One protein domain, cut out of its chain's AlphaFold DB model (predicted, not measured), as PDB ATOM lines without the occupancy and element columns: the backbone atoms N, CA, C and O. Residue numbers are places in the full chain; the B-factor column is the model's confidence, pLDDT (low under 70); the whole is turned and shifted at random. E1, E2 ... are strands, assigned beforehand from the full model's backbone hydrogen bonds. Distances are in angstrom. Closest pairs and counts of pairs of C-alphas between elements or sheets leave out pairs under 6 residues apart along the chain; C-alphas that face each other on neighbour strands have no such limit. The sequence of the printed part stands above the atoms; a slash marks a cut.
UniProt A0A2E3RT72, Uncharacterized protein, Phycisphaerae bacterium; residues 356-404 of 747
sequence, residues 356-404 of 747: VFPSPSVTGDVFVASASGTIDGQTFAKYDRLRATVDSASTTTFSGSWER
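This is residues 356 to 404 of the 747 residues of an uncharacterized protein of Phycisphaerae bacterium (UniProt A0A2E3RT72). With little regular structure, the domain is a small corner of two strand pairs, E1 with E4 and the hairpin E2 and E3 turned off one end of it, with unnamed stretches at the other end. Residues 389 to 404 fold back so that 402 to 403 pair with 387 to 388 of E4, antiparallel. The 49 printed residues hold four named strands, E1 to E4 in order, no named helix, and two antiparallel sheets, E1 - E4 and E2 - E3; the class is all strand, with 14 residues in named elements. It is compact, radius of gyration of the C-alphas 9.6 A, spanning 25 by 18 by 16 A.

E1, residues 366 to 369, begins at C-alpha (0.437, -19.880, -51.904) and measures 10.2 A. E4, residues 385 to 388, measures 10.3 A and ends at C-alpha (-5.590, -22.687, -50.711). E2 is residues 373 to 375, 6.9 A; E3 is 378 to 380, 6.5 A.

E1 and E4 are antiparallel at 141 degrees, with N 367 and O 386 2.8 A apart, within hydrogen-bond range. The hairpin E2 and E3 is antiparallel at 149 degrees, with N 380 and O 373 2.8 A apart, within hydrogen-bond range. The closest C-alphas of E1 and E3, Ala 369 and Phe 380, are 6.9 A apart. E2 and E4 are apart.

The farthest C-alphas, Ser 372 and Asp 391, are 24.9 A apart. The printed part has no cut, its three links between strands are tight, and no printed residue is under 70 in pLDDT.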
ATOM      1  N   VAL A 356     -10.759  -9.413 -47.715       95.25
ATOM      2  CA  VAL A 356     -11.043 -10.542 -48.616       95.25
ATOM      3  C   VAL A 356      -9.797 -11.390 -48.873       95.25
ATOM      4  O   VAL A 356      -8.694 -10.868 -49.054       95.25
ATOM      5  N   PHE A 357      -9.976 -12.710 -48.904       96.94
ATOM      6  CA  PHE A 357      -8.968 -13.668 -49.348       96.94
ATOM      7  C   PHE A 357      -8.779 -13.601 -50.876       96.94
ATOM      8  O   PHE A 357      -9.699 -13.206 -51.600       96.94
ATOM      9  N   PRO A 358      -7.590 -13.957 -51.389       93.38
ATOM     10  CA  PRO A 358      -7.285 -13.851 -52.812       93.38
ATOM     11  C   PRO A 358      -8.118 -14.807 -53.684       93.38
ATOM     12  O   PRO A 358      -8.384 -15.946 -53.313       93.38
ATOM     13  N   SER A 359      -8.495 -14.341 -54.879       91.50
ATOM     14  CA  SER A 359      -9.221 -15.105 -55.902       91.50
ATOM     15  C   SER A 359      -8.851 -14.609 -57.313       91.50
ATOM     16  O   SER A 359      -8.563 -13.418 -57.467       91.50
ATOM     17  N   PRO A 360      -8.848 -15.477 -58.346       88.19
ATOM     18  CA  PRO A 360      -9.079 -16.923 -58.276       88.19
ATOM     19  C   PRO A 360      -7.887 -17.673 -57.660       88.19
ATOM     20  O   PRO A 360      -6.730 -17.292 -57.851       88.19
ATOM     21  N   SER A 361      -8.180 -18.751 -56.933       89.94
ATOM     22  CA  SER A 361      -7.201 -19.656 -56.319       89.94
ATOM     23  C   SER A 361      -7.461 -21.097 -56.759       89.94
ATOM     24  O   SER A 361      -8.601 -21.490 -57.003       89.94
ATOM     25  N   VAL A 362      -6.396 -21.881 -56.886       90.44
ATOM     26  CA  VAL A 362      -6.455 -23.339 -57.064       90.44
ATOM     27  C   VAL A 362      -5.783 -24.016 -55.877       90.44
ATOM     28  O   VAL A 362      -4.928 -23.411 -55.226       90.44
ATOM     29  N   THR A 363      -6.165 -25.255 -55.580       92.06
ATOM     30  CA  THR A 363      -5.613 -26.041 -54.473       92.06
ATOM     31  C   THR A 363      -4.089 -26.044 -54.547       92.06
ATOM     32  O   THR A 363      -3.500 -26.457 -55.544       92.06
ATOM     33  N   GLY A 364      -3.442 -25.591 -53.477       84.25
ATOM     34  CA  GLY A 364      -1.990 -25.502 -53.381       84.25
ATOM     35  C   GLY A 364      -1.382 -24.144 -53.739       84.25
ATOM     36  O   GLY A 364      -0.208 -23.960 -53.420       84.25
ATOM     37  N   ASP A 365      -2.140 -23.194 -54.304       88.25
ATOM     38  CA  ASP A 365      -1.664 -21.816 -54.495       88.25
ATOM     39  C   ASP A 365      -1.259 -21.208 -53.140       88.25
ATOM     40  O   ASP A 365      -2.000 -21.306 -52.155       88.25
ATOM     41  N   VAL A 366      -0.088 -20.559 -53.098       88.94
ATOM     42  CA  VAL A 366       0.437 -19.880 -51.904       88.94
ATOM     43  C   VAL A 366       0.457 -18.372 -52.120       88.94
ATOM     44  O   VAL A 366       1.052 -17.863 -53.075       88.94
ATOM     45  N   PHE A 367      -0.151 -17.655 -51.180       92.00
ATOM     46  CA  PHE A 367      -0.239 -16.206 -51.175       92.00
ATOM     47  C   PHE A 367       0.516 -15.594 -49.995       92.00
ATOM     48  O   PHE A 367       0.615 -16.205 -48.931       92.00
ATOM     49  N   VAL A 368       1.044 -14.382 -50.184       90.31
ATOM     50  CA  VAL A 368       1.781 -13.631 -49.152       90.31
ATOM     51  C   VAL A 368       1.053 -12.330 -48.829       90.31
ATOM     52  O   VAL A 368       0.713 -11.568 -49.739       90.31
ATOM     53  N   ALA A 369       0.832 -12.069 -47.541       92.81
ATOM     54  CA  ALA A 369       0.190 -10.853 -47.062       92.81
ATOM     55  C   ALA A 369       1.070  -9.620 -47.343       92.81
ATOM     56  O   ALA A 369       2.197  -9.521 -46.859       92.81
ATOM     57  N   SER A 370       0.579  -8.653 -48.119       91.25
ATOM     58  CA  SER A 370       1.315  -7.427 -48.469       91.25
ATOM     59  C   SER A 370       1.232  -6.326 -47.403       91.25
ATOM     60  O   SER A 370       2.024  -5.383 -47.424       91.25
ATOM     61  N   ALA A 371       0.313  -6.466 -46.446       90.56
ATOM     62  CA  ALA A 371       0.139  -5.622 -45.267       90.56
ATOM     63  C   ALA A 371      -0.429  -6.467 -44.115       90.56
ATOM     64  O   ALA A 371      -0.788  -7.622 -44.331       90.56
ATOM     65  N   SER A 372      -0.525  -5.905 -42.910       91.88
ATOM     66  CA  SER A 372      -1.241  -6.550 -41.801       91.88
ATOM     67  C   SER A 372      -2.754  -6.314 -41.910       91.88
ATOM     68  O   SER A 372      -3.182  -5.267 -42.397       91.88
ATOM     69  N   GLY A 373      -3.578  -7.257 -41.451       94.81
ATOM     70  CA  GLY A 373      -5.040  -7.133 -41.480       94.81
ATOM     71  C   GLY A 373      -5.761  -8.389 -40.990       94.81
ATOM     72  O   GLY A 373      -5.120  -9.389 -40.679       94.81
ATOM     73  N   THR A 374      -7.093  -8.350 -40.933       95.31
ATOM     74  CA  THR A 374      -7.915  -9.476 -40.461       95.31
ATOM     75  C   THR A 374      -8.952  -9.854 -41.515       95.31
ATOM     76  O   THR A 374      -9.681  -8.988 -41.994       95.31
ATOM     77  N   ILE A 375      -9.046 -11.145 -41.843       95.69
ATOM     78  CA  ILE A 375     -10.088 -11.713 -42.713       95.69
ATOM     79  C   ILE A 375     -10.692 -12.917 -41.987       95.69
ATOM     80  O   ILE A 375      -9.946 -13.761 -41.502       95.69
ATOM     81  N   ASP A 376     -12.022 -12.994 -41.887       96.06
ATOM     82  CA  ASP A 376     -12.741 -14.100 -41.222       96.06
ATOM     83  C   ASP A 376     -12.238 -14.413 -39.794       96.06
ATOM     84  O   ASP A 376     -12.021 -15.559 -39.407       96.06
ATOM     85  N   GLY A 377     -11.937 -13.367 -39.018       93.12
ATOM     86  CA  GLY A 377     -11.392 -13.500 -37.660       93.12
ATOM     87  C   GLY A 377      -9.928 -13.962 -37.584       93.12
ATOM     88  O   GLY A 377      -9.381 -14.039 -36.489       93.12
ATOM     89  N   GLN A 378      -9.269 -14.219 -38.718       94.44
ATOM     90  CA  GLN A 378      -7.853 -14.581 -38.789       94.44
ATOM     91  C   GLN A 378      -6.992 -13.332 -38.995       94.44
ATOM     92  O   GLN A 378      -7.104 -12.655 -40.018       94.44
ATOM     93  N   THR A 379      -6.108 -13.025 -38.042       94.44
ATOM     94  CA  THR A 379      -5.201 -11.864 -38.113       94.44
ATOM     95  C   THR A 379      -3.891 -12.232 -38.791       94.44
ATOM     96  O   THR A 379      -3.191 -13.125 -38.317       94.44
ATOM     97  N   PHE A 380      -3.580 -11.573 -39.901       93.00
ATOM     98  CA  PHE A 380      -2.360 -11.751 -40.682       93.00
ATOM     99  C   PHE A 380      -1.406 -10.583 -40.430       93.00
ATOM    100  O   PHE A 380      -1.805  -9.421 -40.547       93.00
ATOM    101  N   ALA A 381      -0.150 -10.879 -40.111       89.62
ATOM    102  CA  ALA A 381       0.939  -9.919 -40.198       89.62
ATOM    103  C   ALA A 381       1.379  -9.751 -41.662       89.62
ATOM    104  O   ALA A 381       1.198 -10.642 -42.497       89.62
ATOM    105  N   LYS A 382       1.988  -8.606 -41.990       86.69
ATOM    106  CA  LYS A 382       2.702  -8.447 -43.264       86.69
ATOM    107  C   LYS A 382       3.697  -9.608 -43.421       86.69
ATOM    108  O   LYS A 382       4.458  -9.880 -42.502       86.69
ATOM    109  N   TYR A 383       3.687 -10.241 -44.592       81.81
ATOM    110  CA  TYR A 383       4.451 -11.437 -44.969       81.81
ATOM    111  C   TYR A 383       3.936 -12.792 -44.469       81.81
ATOM    112  O   TYR A 383       4.507 -13.817 -44.859       81.81
ATOM    113  N   ASP A 384       2.825 -12.839 -43.730       87.00
ATOM    114  CA  ASP A 384       2.170 -14.114 -43.436       87.00
ATOM    115  C   ASP A 384       1.774 -14.839 -44.725       87.00
ATOM    116  O   ASP A 384       1.372 -14.229 -45.725       87.00
ATOM    117  N   ARG A 385       1.888 -16.169 -44.693       88.19
ATOM    118  CA  ARG A 385       1.557 -17.039 -45.821       88.19
ATOM    119  C   ARG A 385       0.184 -17.671 -45.645       88.19
ATOM    120  O   ARG A 385      -0.229 -18.019 -44.541       88.19
ATOM    121  N   LEU A 386      -0.490 -17.860 -46.770       92.75
ATOM    122  CA  LEU A 386      -1.809 -18.468 -46.870       92.75
ATOM    123  C   LEU A 386      -1.797 -19.475 -48.020       92.75
ATOM    124  O   LEU A 386      -1.327 -19.134 -49.105       92.75
ATOM    125  N   ARG A 387      -2.300 -20.693 -47.811       93.38
ATOM    126  CA  ARG A 387      -2.383 -21.724 -48.856       93.38
ATOM    127  C   ARG A 387      -3.826 -22.150 -49.088       93.38
ATOM    128  O   ARG A 387      -4.539 -22.417 -48.124       93.38
ATOM    129  N   ALA A 388      -4.255 -22.205 -50.348       95.00
ATOM    130  CA  ALA A 388      -5.590 -22.687 -50.711       95.00
ATOM    131  C   ALA A 388      -5.673 -24.213 -50.536       95.00
ATOM    132  O   ALA A 388      -4.843 -24.940 -51.089       95.00
ATOM    133  N   THR A 389      -6.663 -24.706 -49.790       94.44
ATOM    134  CA  THR A 389      -6.873 -26.151 -49.552       94.44
ATOM    135  C   THR A 389      -7.853 -26.787 -50.535       94.44
ATOM    136  O   THR A 389      -7.949 -28.009 -50.593       94.44
ATOM    137  N   VAL A 390      -8.572 -25.966 -51.302       93.00
ATOM    138  CA  VAL A 390      -9.539 -26.374 -52.328       93.00
ATOM    139  C   VAL A 390      -9.424 -25.460 -53.549       93.00
ATOM    140  O   VAL A 390      -8.915 -24.340 -53.456       93.00
ATOM    141  N   ASP A 391      -9.928 -25.919 -54.692       92.69
ATOM    142  CA  ASP A 391     -10.046 -25.087 -55.884       92.69
ATOM    143  C   ASP A 391     -11.144 -24.046 -55.677       92.69
ATOM    144  O   ASP A 391     -12.209 -24.348 -55.140       92.69
ATOM    145  N   SER A 392     -10.904 -22.816 -56.133       92.19
ATOM    146  CA  SER A 392     -11.802 -21.679 -55.905       92.19
ATOM    147  C   SER A 392     -12.094 -21.448 -54.416       92.19
ATOM    148  O   SER A 392     -13.248 -21.284 -54.019       92.19
ATOM    149  N   ALA A 393     -11.042 -21.447 -53.590       92.00
ATOM    150  CA  ALA A 393     -11.142 -21.221 -52.152       92.00
ATOM    151  C   ALA A 393     -11.902 -19.919 -51.825       92.00
ATOM    152  O   ALA A 393     -11.763 -18.905 -52.515       92.00
ATOM    153  N   SER A 394     -12.727 -19.962 -50.773       93.44
ATOM    154  CA  SER A 394     -13.640 -18.873 -50.407       93.44
ATOM    155  C   SER A 394     -12.915 -17.537 -50.218       93.44
ATOM    156  O   SER A 394     -11.926 -17.461 -49.494       93.44
ATOM    157  N   THR A 395     -13.435 -16.447 -50.789       95.50
ATOM    158  CA  THR A 395     -12.874 -15.100 -50.577       95.50
ATOM    159  C   THR A 395     -13.194 -14.519 -49.198       95.50
ATOM    160  O   THR A 395     -12.650 -13.479 -48.838       95.50
ATOM    161  N   THR A 396     -14.063 -15.159 -48.412       94.44
ATOM    162  CA  THR A 396     -14.551 -14.619 -47.130       94.44
ATOM    163  C   THR A 396     -14.478 -15.601 -45.969       94.44
ATOM    164  O   THR A 396     -14.767 -15.202 -44.849       94.44
ATOM    165  N   THR A 397     -14.131 -16.866 -46.206       95.31
ATOM    166  CA  THR A 397     -14.140 -17.918 -45.178       95.31
ATOM    167  C   THR A 397     -12.803 -18.636 -45.155       95.31
ATOM    168  O   THR A 397     -12.373 -19.152 -46.182       95.31
ATOM    169  N   PHE A 398     -12.151 -18.679 -43.996       95.25
ATOM    170  CA  PHE A 398     -10.866 -19.342 -43.803       95.25
ATOM    171  C   PHE A 398     -11.039 -20.860 -43.687       95.25
ATOM    172  O   PHE A 398     -10.425 -21.623 -44.433       95.25
ATOM    173  N   SER A 399     -11.913 -21.301 -42.775       94.06
ATOM    174  CA  SER A 399     -12.090 -22.721 -42.448       94.06
ATOM    175  C   SER A 399     -12.504 -23.549 -43.671       94.06
ATOM    176  O   SER A 399     -13.454 -23.208 -44.374       94.06
ATOM    177  N   GLY A 400     -11.768 -24.633 -43.936       88.56
ATOM    178  CA  GLY A 400     -12.014 -25.560 -45.048       88.56
ATOM    179  C   GLY A 400     -11.614 -25.053 -46.441       88.56
ATOM    180  O   GLY A 400     -11.595 -25.844 -47.379       88.56
ATOM    181  N   SER A 401     -11.276 -23.766 -46.585       93.06
ATOM    182  CA  SER A 401     -10.809 -23.163 -47.845       93.06
ATOM    183  C   SER A 401      -9.321 -22.812 -47.829       93.06
ATOM    184  O   SER A 401      -8.678 -22.794 -48.882       93.06
ATOM    185  N   TRP A 402      -8.769 -22.542 -46.644       95.56
ATOM    186  CA  TRP A 402      -7.405 -22.075 -46.479       95.56
ATOM    187  C   TRP A 402      -6.723 -22.707 -45.272       95.56
ATOM    188  O   TRP A 402      -7.345 -22.989 -44.251       95.56
ATOM    189  N   GLU A 403      -5.407 -22.852 -45.374       94.62
ATOM    190  CA  GLU A 403      -4.537 -23.188 -44.255       94.62
ATOM    191  C   GLU A 403      -3.425 -22.142 -44.119       94.62
ATOM    192  O   GLU A 403      -2.985 -21.534 -45.101       94.62
ATOM    193  N   ARG A 404      -2.964 -21.923 -42.883       89.56
ATOM    194  CA  ARG A 404      -1.717 -21.202 -42.617       89.56
ATOM    195  C   ARG A 404      -0.592 -22.223 -42.632       89.56
ATOM    196  O   ARG A 404      -0.468 -22.964 -41.656       89.56
TER     197      ARG A 404